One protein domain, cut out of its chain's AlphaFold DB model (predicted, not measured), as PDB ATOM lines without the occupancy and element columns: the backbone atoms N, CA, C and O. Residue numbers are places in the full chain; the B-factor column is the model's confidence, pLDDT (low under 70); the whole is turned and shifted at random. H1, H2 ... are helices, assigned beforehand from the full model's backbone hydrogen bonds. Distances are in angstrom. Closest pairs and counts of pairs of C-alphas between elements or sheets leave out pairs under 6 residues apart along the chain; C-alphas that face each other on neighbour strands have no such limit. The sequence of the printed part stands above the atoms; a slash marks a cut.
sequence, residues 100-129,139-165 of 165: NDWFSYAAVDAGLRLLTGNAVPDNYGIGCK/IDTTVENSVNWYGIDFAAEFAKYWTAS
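Overview. This is residues 100 to 129 and 139 to 165 of the 165 residues of the protein "Unannotated protein" of freshwater metagenome (UniProt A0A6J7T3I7). A loose rod, with two helices, H1 and H3, side by side and running the same way, H1 meeting H3 with residues 101 to 105 alone. The tiny helix H2 lies toward the end of the rod where H1 begins, and the long unnamed stretch of residues 117 to 129 folds back from the end of H1 toward that same end. The printed part has 57 residues with three named helices, H1, H2 and H3 in chain order, and no named strand; the class is all helix. The whole is loose, with a radius of gyration of the C-alphas of 12.8 A and spans of 40 by 18 by 15 A.

Along the chain. H1, residues 100 to 116, is the longest helix, 24.3 A from C-alpha 100 at (87.162, 152.185, 120.236) to C-alpha 116 at (83.571, 175.026, 112.695). H3, residues 154 to 163, measures 14.7 A and ends with C-alpha 163 at (99.380, 170.262, 114.974). H2 holds residues 147 to 150.

Arrangement. H1 touches H3 with residues 101 to 105 alone; the closest C-alphas, those of Trp 102 and Phe 154, are 5.9 A apart. The two stand at a shallow tilt of 20 degrees and run the same way. H2 and H3 are close but not clearly touching, their closest C-alphas being those of Val 147 and Phe 154, 8.0 A apart. H1 and H2 are apart. Every O i to N i+4 pair is within hydrogen-bond range in H1, 3 of 6 are in H3, and H2 is too short for such a pair.

Size, cuts and confidence. The two C-alphas farthest apart, those of Gly 117 and Thr 141, are 40.3 A apart. Residues 130 to 138 are not printed, and C-alphas 129 and 139 are 12.1 A apart across this cut, which lies in the link from H1 to H2. The link from H2 to H3 is tight. The mean pLDDT of the printed part is 87.2, and residues 163 to 165 are under 70.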
ATOM      1  N   ASN A 100      88.331 151.329 119.977       86.31
ATOM      2  CA  ASN A 100      87.162 152.185 120.236       86.31
ATOM      3  C   ASN A 100      87.558 153.614 120.622       86.31
ATOM      4  O   ASN A 100      86.873 154.570 120.247       86.31
ATOM      5  N   ASP A 101      88.696 153.774 121.295       86.75
ATOM      6  CA  ASP A 101      89.262 155.086 121.598       86.75
ATOM      7  C   ASP A 101      89.545 155.860 120.306       86.75
ATOM      8  O   ASP A 101      89.106 157.001 120.173       86.75
ATOM      9  N   TRP A 102      90.175 155.238 119.301       88.69
ATOM     10  CA  TRP A 102      90.449 155.913 118.029       88.69
ATOM     11  C   TRP A 102      89.159 156.306 117.309       88.69
ATOM     12  O   TRP A 102      89.040 157.443 116.850       88.69
ATOM     13  N   PHE A 103      88.159 155.419 117.261       89.81
ATOM     14  CA  PHE A 103      86.845 155.781 116.722       89.81
ATOM     15  C   PHE A 103      86.236 156.980 117.452       89.81
ATOM     16  O   PHE A 103      85.694 157.873 116.803       89.81
ATOM     17  N   SER A 104      86.365 157.032 118.778       90.19
ATOM     18  CA  SER A 104      85.838 158.126 119.598       90.19
ATOM     19  C   SER A 104      86.532 159.450 119.284       90.19
ATOM     20  O   SER A 104      85.857 160.449 119.029       90.19
ATOM     21  N   TYR A 105      87.866 159.458 119.222       89.75
ATOM     22  CA  TYR A 105      88.633 160.638 118.817       89.75
ATOM     23  C   TYR A 105      88.232 161.100 117.409       89.75
ATOM     24  O   TYR A 105      87.849 162.256 117.231       89.75
ATOM     25  N   ALA A 106      88.236 160.193 116.428       91.75
ATOM     26  CA  ALA A 106      87.870 160.494 115.045       91.75
ATOM     27  C   ALA A 106      86.452 161.072 114.919       91.75
ATOM     28  O   ALA A 106      86.255 162.072 114.230       91.75
ATOM     29  N   ALA A 107      85.471 160.496 115.619       94.12
ATOM     30  CA  ALA A 107      84.095 160.982 115.606       94.12
ATOM     31  C   ALA A 107      83.975 162.398 116.192       94.12
ATOM     32  O   ALA A 107      83.283 163.247 115.622       94.12
ATOM     33  N   VAL A 108      84.661 162.672 117.308       93.50
ATOM     34  CA  VAL A 108      84.646 163.993 117.951       93.50
ATOM     35  C   VAL A 108      85.316 165.049 117.067       93.50
ATOM     36  O   VAL A 108      84.738 166.117 116.874       93.50
ATOM     37  N   ASP A 109      86.484 164.773 116.484       92.94
ATOM     38  CA  ASP A 109      87.159 165.720 115.579       92.94
ATOM     39  C   ASP A 109      86.367 165.972 114.302       92.94
ATOM     40  O   ASP A 109      86.185 167.134 113.937       92.94
ATOM     41  N   ALA A 110      85.817 164.931 113.674       94.38
ATOM     42  CA  ALA A 110      84.946 165.095 112.515       94.38
ATOM     43  C   ALA A 110      83.750 165.998 112.854       94.38
ATOM     44  O   ALA A 110      83.459 166.948 112.125       94.38
ATOM     45  N   GLY A 111      83.100 165.763 113.999       95.62
ATOM     46  CA  GLY A 111      82.002 166.598 114.485       95.62
ATOM     47  C   GLY A 111      82.412 168.056 114.709       95.62
ATOM     48  O   GLY A 111      81.745 168.968 114.221       95.62
ATOM     49  N   LEU A 112      83.529 168.297 115.399       94.38
ATOM     50  CA  LEU A 112      84.031 169.649 115.673       94.38
ATOM     51  C   LEU A 112      84.437 170.393 114.396       94.38
ATOM     52  O   LEU A 112      84.157 171.587 114.267       94.38
ATOM     53  N   ARG A 113      85.048 169.707 113.427       94.88
ATOM     54  CA  ARG A 113      85.411 170.286 112.127       94.88
ATOM     55  C   ARG A 113      84.178 170.702 111.341       94.88
ATOM     56  O   ARG A 113      84.119 171.842 110.888       94.88
ATOM     57  N   LEU A 114      83.155 169.849 111.283       96.25
ATOM     58  CA  LEU A 114      81.878 170.192 110.652       96.25
ATOM     59  C   LEU A 114      81.224 171.414 111.309       96.25
ATOM     60  O   LEU A 114      80.781 172.321 110.608       96.25
ATOM     61  N   LEU A 115      81.215 171.483 112.645       97.25
ATOM     62  CA  LEU A 115      80.642 172.613 113.390       97.25
ATOM     63  C   LEU A 115      81.404 173.929 113.189       97.25
ATOM     64  O   LEU A 115      80.820 175.003 113.321       97.25
ATOM     65  N   THR A 116      82.696 173.857 112.877       95.88
ATOM     66  CA  THR A 116      83.571 175.026 112.695       95.88
ATOM     67  C   THR A 116      83.847 175.357 111.225       95.88
ATOM     68  O   THR A 116      84.565 176.313 110.944       95.88
ATOM     69  N   GLY A 117      83.263 174.607 110.282       95.06
ATOM     70  CA  GLY A 117      83.455 174.803 108.841       95.06
ATOM     71  C   GLY A 117      84.817 174.337 108.311       95.06
ATOM     72  O   GLY A 117      85.221 174.749 107.227       95.06
ATOM     73  N   ASN A 118      85.525 173.495 109.062       93.06
ATOM     74  CA  ASN A 118      86.805 172.917 108.663       93.06
ATOM     75  C   ASN A 118      86.623 171.601 107.891       93.06
ATOM     76  O   ASN A 118      85.641 170.879 108.073       93.06
ATOM     77  N   ALA A 119      87.605 171.263 107.053       92.81
ATOM     78  CA  ALA A 119      87.622 169.999 106.322       92.81
ATOM     79  C   ALA A 119      87.854 168.810 107.267       92.81
ATOM     80  O   ALA A 119      88.757 168.860 108.109       92.81
ATOM     81  N   VAL A 120      87.060 167.752 107.087       93.81
ATOM     82  CA  VAL A 120      87.192 166.460 107.778       93.81
ATOM     83  C   VAL A 120      88.181 165.581 107.000       93.81
ATOM     84  O   VAL A 120      88.044 165.487 105.782       93.81
ATOM     85  N   PRO A 121      89.167 164.945 107.658       90.88
ATOM     86  CA  PRO A 121      90.001 163.924 107.032       90.88
ATOM     87  C   PRO A 121      89.177 162.811 106.370       90.88
ATOM     88  O   PRO A 121      88.295 162.230 107.000       90.88
ATOM     89  N   ASP A 122      89.518 162.453 105.130       91.25
ATOM     90  CA  ASP A 122      88.850 161.355 104.407       91.25
ATOM     91  C   ASP A 122      89.109 159.981 105.050       91.25
ATOM     92  O   ASP A 122      88.331 159.043 104.880       91.25
ATOM     93  N   ASN A 123      90.225 159.840 105.776       90.25
ATOM     94  CA  ASN A 123      90.607 158.608 106.453       90.25
ATOM     95  C   ASN A 123      91.456 158.906 107.696       90.25
ATOM     96  O   ASN A 123      92.541 159.471 107.585       90.25
ATOM     97  N   TYR A 124      90.985 158.466 108.866       88.62
ATOM     98  CA  TYR A 124      91.706 158.604 110.136       88.62
ATOM     99  C   TYR A 124      92.762 157.514 110.385       88.62
ATOM    100  O   TYR A 124      93.457 157.563 111.399       88.62
ATOM    101  N   GLY A 125      92.888 156.535 109.485       87.69
ATOM    102  CA  GLY A 125      93.864 155.448 109.585       87.69
ATOM    103  C   GLY A 125      93.528 154.405 110.651       87.69
ATOM    104  O   GLY A 125      94.433 153.747 111.155       87.69
ATOM    105  N   ILE A 126      92.247 154.255 111.010       88.94
ATOM    106  CA  ILE A 126      91.818 153.327 112.064       88.94
ATOM    107  C   ILE A 126      92.005 151.886 111.582       88.94
ATOM    108  O   ILE A 126      91.291 151.414 110.698       88.94
ATOM    109  N   GLY A 127      92.991 151.201 112.158       87.88
ATOM    110  CA  GLY A 127      93.296 149.805 111.867       87.88
ATOM    111  C   GLY A 127      92.567 148.847 112.805       87.88
ATOM    112  O   GLY A 127      92.482 149.089 114.005       87.88
ATOM    113  N   CYS A 128      92.095 147.732 112.254       92.12
ATOM    114  CA  CYS A 128      91.569 146.603 113.018       92.12
ATOM    115  C   CYS A 128      92.555 145.434 112.976       92.12
ATOM    116  O   CYS A 128      93.340 145.303 112.033       92.12
ATOM    117  N   LYS A 129      92.501 144.567 113.985       93.62
ATOM    118  CA  LYS A 129      93.372 143.401 114.131       93.62
ATOM    119  C   LYS A 129      92.543 142.159 114.430       93.62
ATOM    120  O   LYS A 129      91.570 142.216 115.175       93.62
ATOM    121  N   ILE A 139      98.871 140.119 124.585       92.06
ATOM    122  CA  ILE A 139      98.124 141.281 125.065       92.06
ATOM    123  C   ILE A 139      97.686 141.110 126.521       92.06
ATOM    124  O   ILE A 139      97.570 139.996 127.029       92.06
ATOM    125  N   ASP A 140      97.404 142.228 127.187       91.50
ATOM    126  CA  ASP A 140      96.678 142.209 128.460       91.50
ATOM    127  C   ASP A 140      95.174 142.131 128.177       91.50
ATOM    128  O   ASP A 140      94.578 143.109 127.728       91.50
ATOM    129  N   THR A 141      94.559 140.975 128.435       91.75
ATOM    130  CA  THR A 141      93.129 140.735 128.177       91.75
ATOM    131  C   THR A 141      92.205 141.449 129.165       91.75
ATOM    132  O   THR A 141      90.991 141.351 129.024       91.75
ATOM    133  N   THR A 142      92.738 142.137 130.179       89.75
ATOM    134  CA  THR A 142      91.947 142.870 131.183       89.75
ATOM    135  C   THR A 142      91.789 144.357 130.862       89.75
ATOM    136  O   THR A 142      90.975 145.031 131.494       89.75
ATOM    137  N   VAL A 143      92.529 144.864 129.871       86.50
ATOM    138  CA  VAL A 143      92.561 146.283 129.498       86.50
ATOM    139  C   VAL A 143      92.248 146.443 128.012       86.50
ATOM    140  O   VAL A 143      93.057 146.076 127.165       86.50
ATOM    141  N   GLU A 144      91.093 147.033 127.696       83.75
ATOM    142  CA  GLU A 144      90.746 147.415 126.319       83.75
ATOM    143  C   GLU A 144      91.656 148.528 125.785       83.75
ATOM    144  O   GLU A 144      92.212 149.317 126.548       83.75
ATOM    145  N   ASN A 145      91.756 148.631 124.454       78.50
ATOM    146  CA  ASN A 145      92.372 149.767 123.755       78.50
ATOM    147  C   ASN A 145      93.787 150.118 124.242       78.50
ATOM    148  O   ASN A 145      94.189 151.279 124.248       78.50
ATOM    149  N   SER A 146      94.579 149.122 124.638       81.38
ATOM    150  CA  SER A 146      95.962 149.388 125.018       81.38
ATOM    151  C   SER A 146      96.883 149.432 123.792       81.38
ATOM    152  O   SER A 146      96.644 148.780 122.769       81.38
ATOM    153  N   VAL A 147      98.005 150.149 123.919       84.38
ATOM    154  CA  VAL A 147      99.075 150.169 122.907       84.38
ATOM    155  C   VAL A 147      99.547 148.748 122.574       84.38
ATOM    156  O   VAL A 147      99.907 148.478 121.432       84.38
ATOM    157  N   ASN A 148      99.516 147.815 123.536       84.38
ATOM    158  CA  ASN A 148      99.977 146.445 123.307       84.38
ATOM    159  C   ASN A 148      99.018 145.617 122.421       84.38
ATOM    160  O   ASN A 148      99.452 144.645 121.808       84.38
ATOM    161  N   TRP A 149      97.764 146.054 122.235       90.00
ATOM    162  CA  TRP A 149      96.803 145.385 121.346       90.00
ATOM    163  C   TRP A 149      97.063 145.749 119.888       90.00
ATOM    164  O   TRP A 149      97.194 144.870 119.026       90.00
ATOM    165  N   TYR A 150      97.162 147.054 119.633       90.25
ATOM    166  CA  TYR A 150      97.092 147.641 118.295       90.25
ATOM    167  C   TYR A 150      98.411 148.271 117.824       90.25
ATOM    168  O   TYR A 150      98.523 148.655 116.665       90.25
ATOM    169  N   GLY A 151      99.422 148.355 118.695       86.50
ATOM    170  CA  GLY A 151     100.746 148.895 118.374       86.50
ATOM    171  C   GLY A 151     100.784 150.416 118.227       86.50
ATOM    172  O   GLY A 151     101.660 150.933 117.539       86.50
ATOM    173  N   ILE A 152      99.828 151.128 118.823       83.69
ATOM    174  CA  ILE A 152      99.605 152.548 118.558       83.69
ATOM    175  C   ILE A 152      99.154 153.293 119.818       83.69
ATOM    176  O   ILE A 152      98.309 152.814 120.569       83.69
ATOM    177  N   ASP A 153      99.746 154.465 120.046       85.94
ATOM    178  CA  ASP A 153      99.302 155.428 121.053       85.94
ATOM    179  C   ASP A 153      98.298 156.385 120.403       85.94
ATOM    180  O   ASP A 153      98.672 157.304 119.670       85.94
ATOM    181  N   PHE A 154      97.010 156.139 120.644       81.50
ATOM    182  CA  PHE A 154      95.928 156.882 119.999       81.50
ATOM    183  C   PHE A 154      95.997 158.378 120.275       81.50
ATOM    184  O   PHE A 154      95.801 159.169 119.358       81.50
ATOM    185  N   ALA A 155      96.293 158.778 121.512       81.25
ATOM    186  CA  ALA A 155      96.323 160.187 121.882       81.25
ATOM    187  C   ALA A 155      97.481 160.909 121.178       81.25
ATOM    188  O   ALA A 155      97.290 161.993 120.619       81.25
ATOM    189  N   ALA A 156      98.665 160.289 121.152       86.81
ATOM    190  CA  ALA A 156      99.834 160.846 120.481       86.81
ATOM    191  C   ALA A 156      99.647 160.937 118.957       86.81
ATOM    192  O   ALA A 156     100.011 161.942 118.343       86.81
ATOM    193  N   GLU A 157      99.064 159.911 118.337       85.56
ATOM    194  CA  GLU A 157      98.799 159.902 116.896       85.56
ATOM    195  C   GLU A 157      97.708 160.891 116.513       85.56
ATOM    196  O   GLU A 157      97.837 161.620 115.530       85.56
ATOM    197  N   PHE A 158      96.662 160.989 117.329       83.69
ATOM    198  CA  PHE A 158      95.562 161.891 117.055       83.69
ATOM    199  C   PHE A 158      95.957 163.366 117.152       83.69
ATOM    200  O   PHE A 158      95.505 164.186 116.351       83.69
ATOM    201  N   ALA A 159      96.859 163.712 118.074       84.69
ATOM    202  CA  ALA A 159      97.385 165.071 118.198       84.69
ATOM    203  C   ALA A 159      97.992 165.601 116.882       84.69
ATOM    204  O   ALA A 159      97.950 166.806 116.632       84.69
ATOM    205  N   LYS A 160      98.486 164.724 115.995       84.81
ATOM    206  CA  LYS A 160      99.046 165.109 114.687       84.81
ATOM    207  C   LYS A 160      98.014 165.740 113.747       84.81
ATOM    208  O   LYS A 160      98.383 166.581 112.935       84.81
ATOM    209  N   TYR A 161      96.730 165.403 113.881       79.00
ATOM    210  CA  TYR A 161      95.654 166.032 113.096       79.00
ATOM    211  C   TYR A 161      95.404 167.497 113.488       79.00
ATOM    212  O   TYR A 161      94.797 168.242 112.716       79.00
ATOM    213  N   TRP A 162      95.876 167.909 114.669       75.44
ATOM    214  CA  TRP A 162      95.665 169.241 115.244       75.44
ATOM    215  C   TRP A 162      96.928 170.105 115.273       75.44
ATOM    216  O   TRP A 162      96.830 171.310 115.461       75.44
ATOM    217  N   THR A 163      98.113 169.517 115.091       66.56
ATOM    218  CA  THR A 163      99.380 170.262 114.974       66.56
ATOM    219  C   THR A 163      99.796 170.519 113.527       66.56
ATOM    220  O   THR A 163     100.712 171.302 113.292       66.56
ATOM    221  N   ALA A 164      99.128 169.891 112.557       56.75
ATOM    222  CA  ALA A 164      99.347 170.101 111.125       56.75
ATOM    223  C   ALA A 164      98.601 171.325 110.544       56.75
ATOM    224  O   ALA A 164      98.525 171.463 109.323       56.75
ATOM    225  N   SER A 165      98.032 172.182 111.399       48.03
ATOM    226  CA  SER A 165      97.311 173.412 111.033       48.03
ATOM    227  C   SER A 165      98.176 174.660 111.141       48.03
ATOM    228  O   SER A 165      98.789 174.827 112.221       48.03
TER     229      SER A 165